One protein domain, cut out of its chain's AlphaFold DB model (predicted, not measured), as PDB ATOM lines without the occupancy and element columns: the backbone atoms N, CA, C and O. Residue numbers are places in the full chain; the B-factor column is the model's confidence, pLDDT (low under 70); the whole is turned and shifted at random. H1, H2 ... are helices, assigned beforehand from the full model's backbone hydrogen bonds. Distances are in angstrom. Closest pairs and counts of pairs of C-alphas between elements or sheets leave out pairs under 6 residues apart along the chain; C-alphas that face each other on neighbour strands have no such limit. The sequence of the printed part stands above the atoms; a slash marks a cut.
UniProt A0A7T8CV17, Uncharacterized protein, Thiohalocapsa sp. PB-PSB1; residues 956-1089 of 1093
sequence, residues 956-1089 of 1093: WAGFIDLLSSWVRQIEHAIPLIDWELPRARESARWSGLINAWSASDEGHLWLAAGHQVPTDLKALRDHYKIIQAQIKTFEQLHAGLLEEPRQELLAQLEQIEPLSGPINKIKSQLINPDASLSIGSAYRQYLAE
ATOM      1  N   TRP A 956      12.155 -26.462  16.813       69.62
ATOM      2  CA  TRP A 956      11.660 -25.796  18.024       69.62
ATOM      3  C   TRP A 956      11.486 -26.718  19.248       69.62
ATOM      4  O   TRP A 956      11.101 -26.262  20.326       69.62
ATOM      5  N   ALA A 957      11.826 -28.002  19.114       71.06
ATOM      6  CA  ALA A 957      11.759 -29.048  20.128       71.06
ATOM      7  C   ALA A 957      12.330 -28.632  21.495       71.06
ATOM      8  O   ALA A 957      11.660 -28.806  22.504       71.06
ATOM      9  N   GLY A 958      13.513 -28.007  21.552       72.56
ATOM     10  CA  GLY A 958      14.117 -27.590  22.828       72.56
ATOM     11  C   GLY A 958      13.320 -26.506  23.572       72.56
ATOM     12  O   GLY A 958      13.254 -26.521  24.802       72.56
ATOM     13  N   PHE A 959      12.679 -25.594  22.833       75.31
ATOM     14  CA  PHE A 959      11.774 -24.585  23.391       75.31
ATOM     15  C   PHE A 959      10.452 -25.206  23.829       75.31
ATOM     16  O   PHE A 959       9.971 -24.919  24.925       75.31
ATOM     17  N   ILE A 960       9.888 -26.086  22.999       79.88
ATOM     18  CA  ILE A 960       8.644 -26.797  23.300       79.88
ATOM     19  C   ILE A 960       8.820 -27.684  24.534       79.88
ATOM     20  O   ILE A 960       7.925 -27.702  25.375       79.88
ATOM     21  N   ASP A 961       9.952 -28.366  24.697       82.25
ATOM     22  CA  ASP A 961      10.245 -29.204  25.865       82.25
ATOM     23  C   ASP A 961      10.378 -28.370  27.142       82.25
ATOM     24  O   ASP A 961       9.812 -28.724  28.180       82.25
ATOM     25  N   LEU A 962      11.069 -27.228  27.071       83.69
ATOM     26  CA  LEU A 962      11.229 -26.320  28.207       83.69
ATOM     27  C   LEU A 962       9.885 -25.698  28.628       83.69
ATOM     28  O   LEU A 962       9.558 -25.678  29.815       83.69
ATOM     29  N   LEU A 963       9.079 -25.264  27.657       85.50
ATOM     30  CA  LEU A 963       7.726 -24.745  27.874       85.50
ATOM     31  C   LEU A 963       6.780 -25.828  28.407       85.50
ATOM     32  O   LEU A 963       6.026 -25.582  29.341       85.50
ATOM     33  N   SER A 964       6.855 -27.049  27.869       87.44
ATOM     34  CA  SER A 964       6.065 -28.195  28.341       87.44
ATOM     35  C   SER A 964       6.430 -28.573  29.772       87.44
ATOM     36  O   SER A 964       5.552 -28.923  30.556       87.44
ATOM     37  N   SER A 965       7.717 -28.492  30.125       89.38
ATOM     38  CA  SER A 965       8.179 -28.699  31.494       89.38
ATOM     39  C   SER A 965       7.606 -27.638  32.430       89.38
ATOM     40  O   SER A 965       7.109 -27.992  33.492       89.38
ATOM     41  N   TRP A 966       7.621 -26.361  32.043       90.88
ATOM     42  CA  TRP A 966       7.044 -25.277  32.844       90.88
ATOM     43  C   TRP A 966       5.524 -25.408  33.014       90.88
ATOM     44  O   TRP A 966       5.025 -25.369  34.136       90.88
ATOM     45  N   VAL A 967       4.791 -25.679  31.930       90.75
ATOM     46  CA  VAL A 967       3.342 -25.943  31.975       90.75
ATOM     47  C   VAL A 967       3.026 -27.123  32.897       90.75
ATOM     48  O   VAL A 967       2.083 -27.038  33.678       90.75
ATOM     49  N   ARG A 968       3.833 -28.193  32.865       90.81
ATOM     50  CA  ARG A 968       3.675 -29.346  33.761       90.81
ATOM     51  C   ARG A 968       3.900 -28.978  35.231       90.81
ATOM     52  O   ARG A 968       3.185 -29.490  36.083       90.81
ATOM     53  N   GLN A 969       4.863 -28.103  35.528       92.06
ATOM     54  CA  GLN A 969       5.095 -27.629  36.898       92.06
ATOM     55  C   GLN A 969       3.931 -26.770  37.401       92.06
ATOM     56  O   GLN A 969       3.455 -26.986  38.512       92.06
ATOM     57  N   ILE A 970       3.378 -25.889  36.558       91.81
ATOM     58  CA  ILE A 970       2.148 -25.162  36.904       91.81
ATOM     59  C   ILE A 970       0.988 -26.147  37.136       91.81
ATOM     60  O   ILE A 970       0.259 -26.020  38.115       91.81
ATOM     61  N   GLU A 971       0.817 -27.158  36.278       91.69
ATOM     62  CA  GLU A 971      -0.223 -28.187  36.443       91.69
ATOM     63  C   GLU A 971      -0.092 -28.983  37.743       91.69
ATOM     64  O   GLU A 971      -1.111 -29.329  38.340       91.69
ATOM     65  N   HIS A 972       1.138 -29.244  38.187       91.25
ATOM     66  CA  HIS A 972       1.407 -29.913  39.455       91.25
ATOM     67  C   HIS A 972       1.084 -29.029  40.668       91.25
ATOM     68  O   HIS A 972       0.574 -29.533  41.665       91.25
ATOM     69  N   ALA A 973       1.316 -27.717  40.562       91.00
ATOM     70  CA  ALA A 973       1.087 -26.762  41.642       91.00
ATOM     71  C   ALA A 973      -0.396 -26.368  41.823       91.00
ATOM     72  O   ALA A 973      -0.826 -26.093  42.941       91.00
ATOM     73  N   ILE A 974      -1.208 -26.381  40.752       90.44
ATOM     74  CA  ILE A 974      -2.643 -26.018  40.793       90.44
ATOM     75  C   ILE A 974      -3.442 -26.710  41.920       90.44
ATOM     76  O   ILE A 974      -4.171 -26.003  42.611       90.44
ATOM     77  N   PRO A 975      -3.376 -28.044  42.128       88.81
ATOM     78  CA  PRO A 975      -4.152 -28.699  43.186       88.81
ATOM     79  C   PRO A 975      -3.624 -28.453  44.608       88.81
ATOM     80  O   PRO A 975      -4.341 -28.750  45.559       88.81
ATOM     81  N   LEU A 976      -2.394 -27.950  44.758       89.56
ATOM     82  CA  LEU A 976      -1.732 -27.734  46.051       89.56
ATOM     83  C   LEU A 976      -1.877 -26.287  46.550       89.56
ATOM     84  O   LEU A 976      -1.779 -26.022  47.745       89.56
ATOM     85  N   ILE A 977      -2.131 -25.348  45.638       89.62
ATOM     86  CA  ILE A 977      -2.275 -23.923  45.936       89.62
ATOM     87  C   ILE A 977      -3.762 -23.584  46.062       89.62
ATOM     88  O   ILE A 977      -4.485 -23.455  45.072       89.62
ATOM     89  N   ASP A 978      -4.213 -23.438  47.307       88.94
ATOM     90  CA  ASP A 978      -5.605 -23.125  47.628       88.94
ATOM     91  C   ASP A 978      -5.880 -21.612  47.605       88.94
ATOM     92  O   ASP A 978      -5.518 -20.872  48.523       88.94
ATOM     93  N   TRP A 979      -6.558 -21.159  46.550       86.38
ATOM     94  CA  TRP A 979      -6.941 -19.758  46.348       86.38
ATOM     95  C   TRP A 979      -8.071 -19.268  47.264       86.38
ATOM     96  O   TRP A 979      -8.324 -18.062  47.296       86.38
ATOM     97  N   GLU A 980      -8.732 -20.164  48.002       85.25
ATOM     98  CA  GLU A 980      -9.773 -19.823  48.982       85.25
ATOM     99  C   GLU A 980      -9.187 -19.448  50.356       85.25
ATOM    100  O   GLU A 980      -9.922 -19.050  51.262       85.25
ATOM    101  N   LEU A 981      -7.862 -19.548  50.538       87.19
ATOM    102  CA  LEU A 981      -7.205 -19.082  51.758       87.19
ATOM    103  C   LEU A 981      -7.315 -17.549  51.897       87.19
ATOM    104  O   LEU A 981      -7.167 -16.816  50.910       87.19
ATOM    105  N   PRO A 982      -7.515 -17.023  53.123       85.38
ATOM    106  CA  PRO A 982      -7.511 -15.586  53.366       85.38
ATOM    107  C   PRO A 982      -6.231 -14.934  52.840       85.38
ATOM    108  O   PRO A 982      -5.134 -15.448  53.041       85.38
ATOM    109  N   ARG A 983      -6.387 -13.807  52.135       85.75
ATOM    110  CA  ARG A 983      -5.295 -13.033  51.514       85.75
ATOM    111  C   ARG A 983      -4.466 -13.777  50.452       85.75
ATOM    112  O   ARG A 983      -3.484 -13.218  49.980       85.75
ATOM    113  N   ALA A 984      -4.886 -14.954  49.972       85.88
ATOM    114  CA  ALA A 984      -4.196 -15.683  48.895       85.88
ATOM    115  C   ALA A 984      -3.977 -14.834  47.630       85.88
ATOM    116  O   ALA A 984      -2.910 -14.853  47.022       85.88
ATOM    117  N   ARG A 985      -4.969 -14.013  47.261       83.62
ATOM    118  CA  ARG A 985      -4.881 -13.104  46.104       83.62
ATOM    119  C   ARG A 985      -3.982 -11.887  46.330       83.62
ATOM    120  O   ARG A 985      -3.588 -11.245  45.364       83.62
ATOM    121  N   GLU A 986      -3.667 -11.577  47.585       86.19
ATOM    122  CA  GLU A 986      -2.741 -10.512  47.986       86.19
ATOM    123  C   GLU A 986      -1.318 -11.044  48.201       86.19
ATOM    124  O   GLU A 986      -0.441 -10.287  48.617       86.19
ATOM    125  N   SER A 987      -1.082 -12.336  47.940       89.56
ATOM    126  CA  SER A 987       0.211 -12.958  48.187       89.56
ATOM    127  C   SER A 987       1.325 -12.260  47.407       89.56
ATOM    128  O   SER A 987       1.212 -11.989  46.200       89.56
ATOM    129  N   ALA A 988       2.431 -11.999  48.101       89.19
ATOM    130  CA  ALA A 988       3.639 -11.437  47.523       89.19
ATOM    131  C   ALA A 988       4.269 -12.404  46.513       89.19
ATOM    132  O   ALA A 988       4.821 -11.948  45.514       89.19
ATOM    133  N   ARG A 989       4.126 -13.721  46.719       89.25
ATOM    134  CA  ARG A 989       4.614 -14.751  45.787       89.25
ATOM    135  C   ARG A 989       3.847 -14.741  44.469       89.25
ATOM    136  O   ARG A 989       4.453 -14.680  43.400       89.25
ATOM    137  N   TRP A 990       2.513 -14.682  44.528       90.25
ATOM    138  CA  TRP A 990       1.677 -14.546  43.329       90.25
ATOM    139  C   TRP A 990       1.947 -13.237  42.589       90.25
ATOM    140  O   TRP A 990       2.206 -13.240  41.384       90.25
ATOM    141  N   SER A 991       1.949 -12.123  43.321       88.94
ATOM    142  CA  SER A 991       2.223 -10.802  42.755       88.94
ATOM    143  C   SER A 991       3.633 -10.739  42.157       88.94
ATOM    144  O   SER A 991       3.819 -10.205  41.069       88.94
ATOM    145  N   GLY A 992       4.627 -11.326  42.829       89.31
ATOM    146  CA  GLY A 992       6.009 -11.428  42.362       89.31
ATOM    147  C   GLY A 992       6.132 -12.245  41.078       89.31
ATOM    148  O   GLY A 992       6.734 -11.766  40.117       89.31
ATOM    149  N   LEU A 993       5.509 -13.427  41.023       89.50
ATOM    150  CA  LEU A 993       5.488 -14.272  39.828       89.50
ATOM    151  C   LEU A 993       4.801 -13.565  38.655       89.50
ATOM    152  O   LEU A 993       5.346 -13.555  37.554       89.50
ATOM    153  N   ILE A 994       3.640 -12.939  38.873       90.56
ATOM    154  CA  ILE A 994       2.909 -12.234  37.811       90.56
ATOM    155  C   ILE A 994       3.625 -10.966  37.355       90.56
ATOM    156  O   ILE A 994       3.624 -10.673  36.161       90.56
ATOM    157  N   ASN A 995       4.295 -10.240  38.250       89.44
ATOM    158  CA  ASN A 995       5.115  -9.089  37.868       89.44
ATOM    159  C   ASN A 995       6.336  -9.521  37.045       89.44
ATOM    160  O   ASN A 995       6.623  -8.918  36.013       89.44
ATOM    161  N   ALA A 996       7.019 -10.593  37.459       86.88
ATOM    162  CA  ALA A 996       8.139 -11.162  36.714       86.88
ATOM    163  C   ALA A 996       7.695 -11.720  35.351       86.88
ATOM    164  O   ALA A 996       8.381 -11.526  34.351       86.88
ATOM    165  N   TRP A 997       6.531 -12.367  35.296       89.75
ATOM    166  CA  TRP A 997       5.905 -12.815  34.057       89.75
ATOM    167  C   TRP A 997       5.541 -11.637  33.146       89.75
ATOM    168  O   TRP A 997       5.901 -11.649  31.975       89.75
ATOM    169  N   SER A 998       4.902 -10.588  33.666       87.06
ATOM    170  CA  SER A 998       4.518  -9.402  32.884       87.06
ATOM    171  C   SER A 998       5.732  -8.664  32.311       87.06
ATOM    172  O   SER A 998       5.627  -8.076  31.241       87.06
ATOM    173  N   ALA A 999       6.873  -8.714  33.011       85.12
ATOM    174  CA  ALA A 999       8.151  -8.158  32.565       85.12
ATOM    175  C   ALA A 999       8.931  -9.075  31.598       85.12
ATOM    176  O   ALA A 999       9.949  -8.662  31.044       85.12
ATOM    177  N   SER A1000       8.496 -10.326  31.412       85.38
ATOM    178  CA  SER A1000       9.072 -11.236  30.416       85.38
ATOM    179  C   SER A1000       8.581 -10.894  29.006       85.38
ATOM    180  O   SER A1000       7.524 -10.279  28.846       85.38
ATOM    181  N   ASP A1001       9.318 -11.325  27.978       81.25
ATOM    182  CA  ASP A1001       8.938 -11.098  26.576       81.25
ATOM    183  C   ASP A1001       7.536 -11.663  26.278       81.25
ATOM    184  O   ASP A1001       6.724 -11.007  25.630       81.25
ATOM    185  N   GLU A1002       7.216 -12.849  26.803       85.25
ATOM    186  CA  GLU A1002       5.909 -13.500  26.649       85.25
ATOM    187  C   GLU A1002       4.781 -12.691  27.298       85.25
ATOM    188  O   GLU A1002       3.729 -12.501  26.691       85.25
ATOM    189  N   GLY A1003       4.988 -12.196  28.521       86.06
ATOM    190  CA  GLY A1003       3.985 -11.387  29.216       86.06
ATOM    191  C   GLY A1003       3.752 -10.041  28.533       86.06
ATOM    192  O   GLY A1003       2.605  -9.648  28.323       86.06
ATOM    193  N   HIS A1004       4.824  -9.368  28.106       87.12
ATOM    194  CA  HIS A1004       4.730  -8.118  27.355       87.12
ATOM    195  C   HIS A1004       3.972  -8.284  26.035       87.12
ATOM    196  O   HIS A1004       3.108  -7.462  25.724       87.12
ATOM    197  N   LEU A1005       4.265  -9.339  25.272       86.50
ATOM    198  CA  LEU A1005       3.603  -9.609  23.993       86.50
ATOM    199  C   LEU A1005       2.133  -9.995  24.172       86.50
ATOM    200  O   LEU A1005       1.280  -9.510  23.429       86.50
ATOM    201  N   TRP A1006       1.820 -10.792  25.193       88.06
ATOM    202  CA  TRP A1006       0.448 -11.154  25.543       88.06
ATOM    203  C   TRP A1006      -0.409  -9.936  25.907       88.06
ATOM    204  O   TRP A1006      -1.548  -9.808  25.460       88.06
ATOM    205  N   LEU A1007       0.143  -9.003  26.689       87.12
ATOM    206  CA  LEU A1007      -0.555  -7.768  27.050       87.12
ATOM    207  C   LEU A1007      -0.657  -6.794  25.867       87.12
ATOM    208  O   LEU A1007      -1.682  -6.131  25.711       87.12
ATOM    209  N   ALA A1008       0.361  -6.729  25.002       84.62
ATOM    210  CA  ALA A1008       0.331  -5.919  23.781       84.62
ATOM    211  C   ALA A1008      -0.725  -6.404  22.767       84.62
ATOM    212  O   ALA A1008      -1.300  -5.583  22.054       84.62
ATOM    213  N   ALA A1009      -1.025  -7.707  22.757       82.62
ATOM    214  CA  ALA A1009      -2.126  -8.330  22.015       82.62
ATOM    215  C   ALA A1009      -3.530  -8.003  22.580       82.62
ATOM    216  O   ALA A1009      -4.553  -8.399  22.024       82.62
ATOM    217  N   GLY A1010      -3.616  -7.265  23.695       81.38
ATOM    218  CA  GLY A1010      -4.883  -6.881  24.323       81.38
ATOM    219  C   GLY A1010      -5.512  -7.972  25.197       81.38
ATOM    220  O   GLY A1010      -6.672  -7.843  25.597       81.38
ATOM    221  N   HIS A1011      -4.773  -9.037  25.521       87.75
ATOM    222  CA  HIS A1011      -5.226 -10.053  26.468       87.75
ATOM    223  C   HIS A1011      -5.078  -9.589  27.929       87.75
ATOM    224  O   HIS A1011      -4.329  -8.669  28.249       87.75
ATOM    225  N   GLN A1012      -5.817 -10.231  28.840       88.19
ATOM    226  CA  GLN A1012      -5.811  -9.892  30.268       88.19
ATOM    227  C   GLN A1012      -4.659 -10.577  31.022       88.19
ATOM    228  O   GLN A1012      -4.202 -11.658  30.639       88.19
ATOM    229  N   VAL A1013      -4.230  -9.954  32.126       87.88
ATOM    230  CA  VAL A1013      -3.290 -10.543  33.094       87.88
ATOM    231  C   VAL A1013      -3.933 -11.792  33.721       87.88
ATOM    232  O   VAL A1013      -5.083 -11.709  34.162       87.88
ATOM    233  N   PRO A1014      -3.230 -12.938  33.787       89.12
ATOM    234  CA  PRO A1014      -3.719 -14.124  34.480       89.12
ATOM    235  C   PRO A1014      -4.094 -13.821  35.932       89.12
ATOM    236  O   PRO A1014      -3.337 -13.161  36.637       89.12
ATOM    237  N   THR A1015      -5.248 -14.314  36.386       84.25
ATOM    238  CA  THR A1015      -5.770 -14.076  37.746       84.25
ATOM    239  C   THR A1015      -5.488 -15.212  38.730       84.25
ATOM    240  O   THR A1015      -5.641 -15.018  39.931       84.25
ATOM    241  N   ASP A1016      -5.097 -16.385  38.229       88.25
ATOM    242  CA  ASP A1016      -4.677 -17.556  39.001       88.25
ATOM    243  C   ASP A1016      -3.706 -18.432  38.173       88.25
ATOM    244  O   ASP A1016      -3.431 -18.166  36.994       88.25
ATOM    245  N   LEU A1017      -3.186 -19.509  38.773       89.69
ATOM    246  CA  LEU A1017      -2.278 -20.436  38.081       89.69
ATOM    247  C   LEU A1017      -2.927 -21.179  36.911       89.69
ATOM    248  O   LEU A1017      -2.233 -21.570  35.972       89.69
ATOM    249  N   LYS A1018      -4.249 -21.366  36.927       90.00
ATOM    250  CA  LYS A1018      -4.960 -22.032  35.836       90.00
ATOM    251  C   LYS A1018      -4.986 -21.136  34.598       90.00
ATOM    252  O   LYS A1018      -4.669 -21.612  33.509       90.00
ATOM    253  N   ALA A1019      -5.259 -19.847  34.777       88.62
ATOM    254  CA  ALA A1019      -5.176 -18.836  33.735       88.62
ATOM    255  C   ALA A1019      -3.741 -18.693  33.204       88.62
ATOM    256  O   ALA A1019      -3.546 -18.614  31.992       88.62
ATOM    257  N   LEU A1020      -2.725 -18.739  34.079       90.81
ATOM    258  CA  LEU A1020      -1.316 -18.672  33.666       90.81
ATOM    259  C   LEU A1020      -0.904 -19.903  32.844       90.81
ATOM    260  O   LEU A1020      -0.233 -19.783  31.820       90.81
ATOM    261  N   ARG A1021      -1.343 -21.097  33.253       92.94
ATOM    262  CA  ARG A1021      -1.159 -22.331  32.480       92.94
ATOM    263  C   ARG A1021      -1.829 -22.235  31.114       92.94
ATOM    264  O   ARG A1021      -1.227 -22.622  30.116       92.94
ATOM    265  N   ASP A1022      -3.077 -21.776  31.070       90.62
ATOM    266  CA  ASP A1022      -3.852 -21.692  29.829       90.62
ATOM    267  C   ASP A1022      -3.228 -20.690  28.857       90.62
ATOM    268  O   ASP A1022      -3.101 -20.997  27.672       90.62
ATOM    269  N   HIS A1023      -2.706 -19.576  29.375       89.75
ATOM    270  CA  HIS A1023      -1.854 -18.666  28.618       89.75
ATOM    271  C   HIS A1023      -0.662 -19.412  27.985       89.75
ATOM    272  O   HIS A1023      -0.504 -19.418  26.761       89.75
ATOM    273  N   TYR A1024       0.149 -20.117  28.776       89.75
ATOM    274  CA  TYR A1024       1.310 -20.827  28.236       89.75
ATOM    275  C   TYR A1024       0.957 -21.980  27.283       89.75
ATOM    276  O   TYR A1024       1.731 -22.276  26.373       89.75
ATOM    277  N   LYS A1025      -0.221 -22.599  27.421       89.12
ATOM    278  CA  LYS A1025      -0.737 -23.585  26.456       89.12
ATOM    279  C   LYS A1025      -1.102 -22.954  25.114       89.12
ATOM    280  O   LYS A1025      -0.862 -23.575  24.080       89.12
ATOM    281  N   ILE A1026      -1.645 -21.737  25.118       89.12
ATOM    282  CA  ILE A1026      -1.924 -20.980  23.891       89.12
ATOM    283  C   ILE A1026      -0.609 -20.624  23.192       89.12
ATOM    284  O   ILE A1026      -0.471 -20.904  22.001       89.12
ATOM    285  N   ILE A1027       0.391 -20.135  23.937       86.56
ATOM    286  CA  ILE A1027       1.749 -19.926  23.407       86.56
ATOM    287  C   ILE A1027       2.314 -21.231  22.830       86.56
ATOM    288  O   ILE A1027       2.841 -21.243  21.721       86.56
ATOM    289  N   GLN A1028       2.182 -22.353  23.541       86.75
ATOM    290  CA  GLN A1028       2.681 -23.647  23.078       86.75
ATOM    291  C   GLN A1028       2.023 -24.092  21.766       86.75
ATOM    292  O   GLN A1028       2.707 -24.592  20.870       86.75
ATOM    293  N   ALA A1029       0.703 -23.939  21.649       85.88
ATOM    294  CA  ALA A1029      -0.033 -24.257  20.431       85.88
ATOM    295  C   ALA A1029       0.401 -23.348  19.275       85.88
ATOM    296  O   ALA A1029       0.649 -23.833  18.174       85.88
ATOM    297  N   GLN A1030       0.576 -22.053  19.546       87.38
ATOM    298  CA  GLN A1030       1.055 -21.090  18.567       87.38
ATOM    299  C   GLN A1030       2.476 -21.402  18.087       87.38
ATOM    300  O   GLN A1030       2.716 -21.371  16.885       87.38
ATOM    301  N   ILE A1031       3.394 -21.761  18.991       82.75
ATOM    302  CA  ILE A1031       4.758 -22.181  18.640       82.75
ATOM    303  C   ILE A1031       4.735 -23.420  17.748       82.75
ATOM    304  O   ILE A1031       5.472 -23.458  16.773       82.75
ATOM    305  N   LYS A1032       3.872 -24.405  18.019       82.44
ATOM    306  CA  LYS A1032       3.738 -25.597  17.162       82.44
ATOM    307  C   LYS A1032       3.214 -25.253  15.767       82.44
ATOM    308  O   LYS A1032       3.746 -25.746  14.776       82.44
ATOM    309  N   THR A1033       2.196 -24.398  15.680       83.00
ATOM    310  CA  THR A1033       1.667 -23.925  14.391       83.00
ATOM    311  C   THR A1033       2.722 -23.118  13.630       83.00
ATOM    312  O   THR A1033       2.921 -23.330  12.435       83.00
ATOM    313  N   PHE A1034       3.446 -22.234  14.324       81.88
ATOM    314  CA  PHE A1034       4.530 -21.443  13.748       81.88
ATOM    315  C   PHE A1034       5.697 -22.328  13.295       81.88
ATOM    316  O   PHE A1034       6.210 -22.126  12.203       81.88
ATOM    317  N   GLU A1035       6.084 -23.338  14.078       79.50
ATOM    318  CA  GLU A1035       7.109 -24.324  13.722       79.50
ATOM    319  C   GLU A1035       6.759 -25.052  12.422       79.50
ATOM    320  O   GLU A1035       7.606 -25.134  11.537       79.50
ATOM    321  N   GLN A1036       5.523 -25.541  12.282       79.69
ATOM    322  CA  GLN A1036       5.070 -26.247  11.077       79.69
ATOM    323  C   GLN A1036       5.138 -25.357   9.833       79.69
ATOM    324  O   GLN A1036       5.638 -25.777   8.790       79.69
ATOM    325  N   LEU A1037       4.669 -24.114   9.949       75.94
ATOM    326  CA  LEU A1037       4.672 -23.161   8.842       75.94
ATOM    327  C   LEU A1037       6.083 -22.653   8.515       75.94
ATOM    328  O   LEU A1037       6.423 -22.504   7.345       75.94
ATOM    329  N   HIS A1038       6.926 -22.437   9.527       74.06
ATOM    330  CA  HIS A1038       8.323 -22.037   9.363       74.06
ATOM    331  C   HIS A1038       9.165 -23.158   8.741       74.06
ATOM    332  O   HIS A1038       9.966 -22.889   7.851       74.06
ATOM    333  N   ALA A1039       8.962 -24.415   9.152       71.06
ATOM    334  CA  ALA A1039       9.595 -25.572   8.523       71.06
ATOM    335  C   ALA A1039       9.169 -25.710   7.053       71.06
ATOM    336  O   ALA A1039      10.030 -25.836   6.186       71.06
ATOM    337  N   GLY A1040       7.870 -25.575   6.760       69.44
ATOM    338  CA  GLY A1040       7.364 -25.575   5.385       69.44
ATOM    339  C   GLY A1040       7.945 -24.447   4.524       69.44
ATOM    340  O   GLY A1040       8.276 -24.679   3.367       69.44
ATOM    341  N   LEU A1041       8.134 -23.248   5.092       68.25
ATOM    342  CA  LEU A1041       8.769 -22.111   4.411       68.25
ATOM    343  C   LEU A1041      10.263 -22.356   4.118       68.25
ATOM    344  O   LEU A1041      10.758 -21.913   3.082       68.25
ATOM    345  N   LEU A1042      10.980 -23.031   5.025       66.56
ATOM    346  CA  LEU A1042      12.392 -23.392   4.849       66.56
ATOM    347  C   LEU A1042      12.594 -24.511   3.814       66.56
ATOM    348  O   LEU A1042      13.641 -24.544   3.169       66.56
ATOM    349  N   GLU A1043      11.622 -25.413   3.659       66.44
ATOM    350  CA  GLU A1043      11.638 -26.481   2.650       66.44
ATOM    351  C   GLU A1043      11.233 -25.973   1.254       66.44
ATOM    352  O   GLU A1043      11.919 -26.270   0.276       66.44
ATOM    353  N   GLU A1044      10.161 -25.174   1.151       65.56
ATOM    354  CA  GLU A1044       9.710 -24.535  -0.094       65.56
ATOM    355  C   GLU A1044       9.158 -23.111   0.155       65.56
ATOM    356  O   GLU A1044       8.094 -22.947   0.763       65.56
ATOM    357  N   PRO A1045       9.792 -22.048  -0.375       63.38
ATOM    358  CA  PRO A1045       9.354 -20.682  -0.110       63.38
ATOM    359  C   PRO A1045       8.090 -20.329  -0.923       63.38
ATOM    360  O   PRO A1045       8.144 -19.987  -2.106       63.38
ATOM    361  N   ARG A1046       6.910 -20.404  -0.291       68.25
ATOM    362  CA  ARG A1046       5.604 -20.063  -0.896       68.25
ATOM    363  C   ARG A1046       4.988 -18.816  -0.247       68.25
ATOM    364  O   ARG A1046       4.967 -18.701   0.977       68.25
ATOM    365  N   GLN A1047       4.403 -17.919  -1.053       63.38
ATOM    366  CA  GLN A1047       3.812 -16.656  -0.559       63.38
ATOM    367  C   GLN A1047       2.625 -16.891   0.378       63.38
ATOM    368  O   GLN A1047       2.427 -16.136   1.322       63.38
ATOM    369  N   GLU A1048       1.856 -17.953   0.144       71.50
ATOM    370  CA  GLU A1048       0.714 -18.325   0.982       71.50
ATOM    371  C   GLU A1048       1.150 -18.715   2.402       71.50
ATOM    372  O   GLU A1048       0.496 -18.326   3.366       71.50
ATOM    373  N   LEU A1049       2.283 -19.417   2.541       68.56
ATOM    374  CA  LEU A1049       2.846 -19.794   3.844       68.56
ATOM    375  C   LEU A1049       3.388 -18.571   4.590       68.56
ATOM    376  O   LEU A1049       3.187 -18.449   5.795       68.56
ATOM    377  N   LEU A1050       4.013 -17.636   3.871       69.81
ATOM    378  CA  LEU A1050       4.474 -16.372   4.441       69.81
ATOM    379  C   LEU A1050       3.303 -15.495   4.914       69.81
ATOM    380  O   LEU A1050       3.332 -15.000   6.037       69.81
ATOM    381  N   ALA A1051       2.245 -15.357   4.109       70.94
ATOM    382  CA  ALA A1051       1.046 -14.614   4.492       70.94
ATOM    383  C   ALA A1051       0.345 -15.241   5.712       70.94
ATOM    384  O   ALA A1051      -0.141 -14.525   6.585       70.94
ATOM    385  N   GLN A1052       0.330 -16.576   5.814       77.94
ATOM    386  CA  GLN A1052      -0.177 -17.283   6.995       77.94
ATOM    387  C   GLN A1052       0.721 -17.077   8.226       77.94
ATOM    388  O   GLN A1052       0.201 -16.855   9.316       77.94
ATOM    389  N   LEU A1053       2.053 -17.074   8.073       75.38
ATOM    390  CA  LEU A1053       2.998 -16.739   9.150       75.38
ATOM    391  C   LEU A1053       2.841 -15.287   9.629       75.38
ATOM    392  O   LEU A1053       2.928 -15.012  10.827       75.38
ATOM    393  N   GLU A1054       2.568 -14.351   8.719       72.94
ATOM    394  CA  GLU A1054       2.299 -12.949   9.050       72.94
ATOM    395  C   GLU A1054       0.983 -12.757   9.814       72.94
ATOM    396  O   GLU A1054       0.902 -11.872  10.670       72.94
ATOM    397  N   GLN A1055      -0.015 -13.612   9.577       79.94
ATOM    398  CA  GLN A1055      -1.287 -13.606  10.306       79.94
ATOM    399  C   GLN A1055      -1.178 -14.163  11.733       79.94
ATOM    400  O   GLN A1055      -2.051 -13.888  12.554       79.94
ATOM    401  N   ILE A1056      -0.115 -14.908  12.066       80.75
ATOM    402  CA  ILE A1056       0.105 -15.385  13.437       80.75
ATOM    403  C   ILE A1056       0.514 -14.213  14.325       80.75
ATOM    404  O   ILE A1056       1.571 -13.607  14.141       80.75
ATOM    405  N   GLU A1057      -0.311 -13.910  15.318       80.88
ATOM    406  CA  GLU A1057      -0.003 -12.937  16.362       80.88
ATOM    407  C   GLU A1057       1.245 -13.364  17.159       80.88
ATOM    408  O   GLU A1057       1.328 -14.513  17.566       80.88
ATOM    409  N   PRO A1058       2.258 -12.517  17.379       79.25
ATOM    410  CA  PRO A1058       3.502 -12.966  17.998       79.25
ATOM    411  C   PRO A1058       3.404 -12.958  19.533       79.25
ATOM    412  O   PRO A1058       3.828 -11.998  20.161       79.25
ATOM    413  N   LEU A1059       2.891 -14.027  20.155       82.69
ATOM    414  CA  LEU A1059       2.692 -14.105  21.617       82.69
ATOM    415  C   LEU A1059       3.919 -14.630  22.391       82.69
ATOM    416  O   LEU A1059       3.866 -14.803  23.603       82.69
ATOM    417  N   SER A1060       5.034 -14.901  21.710       81.44
ATOM    418  CA  SER A1060       6.279 -15.387  22.320       81.44
ATOM    419  C   SER A1060       7.491 -14.679  21.724       81.44
ATOM    420  O   SER A1060       7.533 -14.438  20.513       81.44
ATOM    421  N   GLY A1061       8.493 -14.371  22.555       78.00
ATOM    422  CA  GLY A1061       9.690 -13.627  22.148       78.00
ATOM    423  C   GLY A1061      10.411 -14.231  20.930       78.00
ATOM    424  O   GLY A1061      10.669 -13.506  19.961       78.00
ATOM    425  N   PRO A1062      10.696 -15.552  20.915       74.94
ATOM    426  CA  PRO A1062      11.229 -16.281  19.757       74.94
ATOM    427  C   PRO A1062      10.457 -16.068  18.454       74.94
ATOM    428  O   PRO A1062      11.065 -15.740  17.434       74.94
ATOM    429  N   ILE A1063       9.126 -16.180  18.490       78.06
ATOM    430  CA  ILE A1063       8.272 -15.960  17.316       78.06
ATOM    431  C   ILE A1063       8.366 -14.504  16.862       78.06
ATOM    432  O   ILE A1063       8.609 -14.250  15.685       78.06
ATOM    433  N   ASN A1064       8.219 -13.547  17.785       78.56
ATOM    434  CA  ASN A1064       8.216 -12.120  17.459       78.56
ATOM    435  C   ASN A1064       9.504 -11.686  16.749       78.56
ATOM    436  O   ASN A1064       9.472 -10.939  15.772       78.56
ATOM    437  N   LYS A1065      10.652 -12.182  17.215       71.94
ATOM    438  CA  LYS A1065      11.952 -11.790  16.671       71.94
ATOM    439  C   LYS A1065      12.354 -12.564  15.409       71.94
ATOM    440  O   LYS A1065      13.012 -11.977  14.559       71.94
ATOM    441  N   ILE A1066      11.899 -13.805  15.209       71.44
ATOM    442  CA  ILE A1066      12.016 -14.469  13.895       71.44
ATOM    443  C   ILE A1066      11.102 -13.778  12.876       71.44
ATOM    444  O   ILE A1066      11.527 -13.474  11.766       71.44
ATOM    445  N   LYS A1067       9.871 -13.435  13.266       72.62
ATOM    446  CA  LYS A1067       8.929 -12.697  12.419       72.62
ATOM    447  C   LYS A1067       9.463 -11.310  12.039       72.62
ATOM    448  O   LYS A1067       9.388 -10.934  10.875       72.62
ATOM    449  N   SER A1068      10.078 -10.574  12.968       68.88
ATOM    450  CA  SER A1068      10.706  -9.282  12.650       68.88
ATOM    451  C   SER A1068      11.941  -9.415  11.749       68.88
ATOM    452  O   SER A1068      12.157  -8.553  10.900       68.88
ATOM    453  N   GLN A1069      12.707 -10.507  11.864       66.25
ATOM    454  CA  GLN A1069      13.809 -10.835  10.946       66.25
ATOM    455  C   GLN A1069      13.325 -11.225   9.540       66.25
ATOM    456  O   GLN A1069      13.999 -10.902   8.565       66.25
ATOM    457  N   LEU A1070      12.166 -11.883   9.425       63.31
ATOM    458  CA  LEU A1070      11.530 -12.208   8.142       63.31
ATOM    459  C   LEU A1070      10.949 -10.959   7.456       63.31
ATOM    460  O   LEU A1070      11.016 -10.841   6.238       63.31
ATOM    461  N   ILE A1071      10.423 -10.001   8.223       61.69
ATOM    462  CA  ILE A1071       9.836  -8.761   7.688       61.69
ATOM    463  C   ILE A1071      10.916  -7.707   7.358       61.69
ATOM    464  O   ILE A1071      10.711  -6.886   6.464       61.69
ATOM    465  N   ASN A1072      12.076  -7.723   8.035       60.12
ATOM    466  CA  ASN A1072      13.134  -6.713   7.885       60.12
ATOM    467  C   ASN A1072      14.529  -7.352   7.612       60.12
ATOM    468  O   ASN A1072      15.290  -7.615   8.550       60.12
ATOM    469  N   PRO A1073      14.892  -7.617   6.337       54.41
ATOM    470  CA  PRO A1073      16.027  -8.478   5.966       54.41
ATOM    471  C   PRO A1073      17.432  -7.931   6.279       54.41
ATOM    472  O   PRO A1073      18.411  -8.683   6.203       54.41
ATOM    473  N   ASP A1074      17.555  -6.647   6.627       53.22
ATOM    474  CA  ASP A1074      18.844  -5.992   6.901       53.22
ATOM    475  C   ASP A1074      19.365  -6.240   8.329       53.22
ATOM    476  O   ASP A1074      20.524  -5.952   8.631       53.22
ATOM    477  N   ALA A1075      18.546  -6.822   9.212       52.12
ATOM    478  CA  ALA A1075      18.882  -7.018  10.623       52.12
ATOM    479  C   ALA A1075      19.638  -8.329  10.944       52.12
ATOM    480  O   ALA A1075      20.163  -8.467  12.049       52.12
ATOM    481  N   SER A1076      19.728  -9.309  10.028       48.66
ATOM    482  CA  SER A1076      20.567 -10.505  10.242       48.66
ATOM    483  C   SER A1076      21.061 -11.143   8.933       48.66
ATOM    484  O   SER A1076      20.310 -11.306   7.972       48.66
ATOM    485  N   LEU A1077      22.345 -11.519   8.894       50.41
ATOM    486  CA  LEU A1077      23.032 -12.012   7.690       50.41
ATOM    487  C   LEU A1077      22.751 -13.487   7.340       50.41
ATOM    488  O   LEU A1077      22.964 -13.859   6.189       50.41
ATOM    489  N   SER A1078      22.274 -14.325   8.273       51.66
ATOM    490  CA  SER A1078      22.102 -15.771   8.024       51.66
ATOM    491  C   SER A1078      20.698 -16.174   7.557       51.66
ATOM    492  O   SER A1078      20.588 -17.002   6.662       51.66
ATOM    493  N   ILE A1079      19.629 -15.573   8.093       51.12
ATOM    494  CA  ILE A1079      18.241 -15.835   7.645       51.12
ATOM    495  C   ILE A1079      17.885 -14.941   6.447       51.12
ATOM    496  O   ILE A1079      17.145 -15.332   5.544       51.12
ATOM    497  N   GLY A1080      18.490 -13.751   6.386       51.16
ATOM    498  CA  GLY A1080      18.239 -12.782   5.329       51.16
ATOM    499  C   GLY A1080      18.759 -13.188   3.948       51.16
ATOM    500  O   GLY A1080      18.352 -12.558   2.983       51.16
ATOM    501  N   SER A1081      19.644 -14.181   3.799       49.50
ATOM    502  CA  SER A1081      20.212 -14.550   2.489       49.50
ATOM    503  C   SER A1081      19.274 -15.442   1.666       49.50
ATOM    504  O   SER A1081      19.017 -15.120   0.508       49.50
ATOM    505  N   ALA A1082      18.685 -16.482   2.267       50.41
ATOM    506  CA  ALA A1082      17.679 -17.332   1.620       50.41
ATOM    507  C   ALA A1082      16.395 -16.544   1.294       50.41
ATOM    508  O   ALA A1082      15.824 -16.670   0.213       50.41
ATOM    509  N   TYR A1083      15.993 -15.644   2.195       53.47
ATOM    510  CA  TYR A1083      14.818 -14.793   2.014       53.47
ATOM    511  C   TYR A1083      15.043 -13.652   1.000       53.47
ATOM    512  O   TYR A1083      14.142 -13.301   0.239       53.47
ATOM    513  N   ARG A1084      16.268 -13.106   0.909       54.22
ATOM    514  CA  ARG A1084      16.649 -12.172  -0.167       54.22
ATOM    515  C   ARG A1084      16.671 -12.840  -1.536       54.22
ATOM    516  O   ARG A1084      16.290 -12.194  -2.505       54.22
ATOM    517  N   GLN A1085      17.087 -14.103  -1.623       53.19
ATOM    518  CA  GLN A1085      17.064 -14.858  -2.878       53.19
ATOM    519  C   GLN A1085      15.623 -15.044  -3.383       53.19
ATOM    520  O   GLN A1085      15.361 -14.854  -4.564       53.19
ATOM    521  N   TYR A1086      14.679 -15.264  -2.464       52.16
ATOM    522  CA  TYR A1086      13.247 -15.312  -2.751       52.16
ATOM    523  C   TYR A1086      12.642 -13.960  -3.185       52.16
ATOM    524  O   TYR A1086      11.868 -13.899  -4.139       52.16
ATOM    525  N   LEU A1087      13.004 -12.850  -2.526       50.91
ATOM    526  CA  LEU A1087      12.539 -11.506  -2.911       50.91
ATOM    527  C   LEU A1087      13.146 -11.011  -4.237       50.91
ATOM    528  O   LEU A1087      12.504 -10.235  -4.945       50.91
ATOM    529  N   ALA A1088      14.354 -11.460  -4.591       52.19
ATOM    530  CA  ALA A1088      15.030 -11.103  -5.839       52.19
ATOM    531  C   ALA A1088      14.411 -11.760  -7.093       52.19
ATOM    532  O   ALA A1088      14.645 -11.283  -8.201       52.19
ATOM    533  N   GLU A1089      13.599 -12.811  -6.939       51.06
ATOM    534  CA  GLU A1089      12.924 -13.513  -8.044       51.06
ATOM    535  C   GLU A1089      11.549 -12.912  -8.427       51.06
ATOM    536  O   GLU A1089      10.839 -13.462  -9.270       51.06
TER     537      GLU A1089
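AT A GLANCE: This is residues 956 to 1089 of the 1093 residues of an uncharacterized protein of Thiohalocapsa sp. PB-PSB1 (UniProt A0A7T8CV17). The model is a loose rod of two rows: the long helix H4 runs along one row, with H1 side by side with it and H5 folded back on its last part, while H2, H3, H6 and H7 follow one another roughly end to end as a second row, H3 turned crosswise between H2 and H6. The long link 974 to 987 loops from H1 over to H2 at one end of the rod, and H7 lies at the other end. The printed part has 134 residues with seven named helices, H1 to H7 in order along the chain, and no named strand; the class is all helix. It is loose, with a radius of gyration of the C-alphas of 18.1 A and spans of 65 by 22 by 22 A.

HOW THE PARTS SIT: Start at H1, residues 957 to 973, and look for H4, residues 1017 to 1043: they touch, closest at the C-alphas of Val 967 and Arg 1021, 5.8 A apart, at a shallow tilt of 13 degrees, opposite ways. H2, residues 988 to 998, is apart from H4. H2 and H3, residues 1001 to 1008, only just touch, and only at the corner, with the C-alphas of Trp 997 and Gly 1003 5.4 A apart. H3 and H4 are near each other. H4 and H5, residues 1047 to 1055, form a helical hairpin at a shallow tilt of 17 degrees, opposite ways; H4 touches H5 with residues 1034 to 1041 alone, and the closest C-alphas, of Leu 1037 and Leu 1049, are 6.3 A apart. H6, residues 1061 to 1071, only just touches H3, with 3 pairs of C-alphas within 8 A, the closest being Asp 1001 and Gly 1061 at 5.2 A. H6 is close to H4 but not clearly touching, the closest C-alphas being those of Ile 1031 and Ile 1063, 7.3 A apart. H7, residues 1080 to 1088, only just touches H6, with 3 such pairs, the closest being the C-alphas of Leu 1070 and Gly 1080 at 7.3 A. In each of the seven helices every O i to N i+4 pair is within hydrogen-bond range.

IN THESE COORDINATES: Find C-alpha 957 at (11.759, -29.048, 20.128); from there H1 runs 24.1 A to C-alpha 973. H2 is 14.8 A long and H3 10.4 A. Find C-alpha 1017 at (-2.278, -20.436, 38.081), where H4 begins its 38.5 A. H5 measures 12.4 A, H6 15.3 A and H7 11.7 A, ending at C-alpha 1088 at (15.030, -11.103, -5.839).

THE WHOLE: The two C-alphas farthest apart, of Pro 982 and Glu 1089, are 64.8 A apart. The printed part has no cut, and the link from H1 to H2, 14 residues, is long. The mean pLDDT of the printed part is 78.2; it is under 70 at residue 956, residues 1040 to 1047, residues 1049 to 1050 and residues 1068 to 1089.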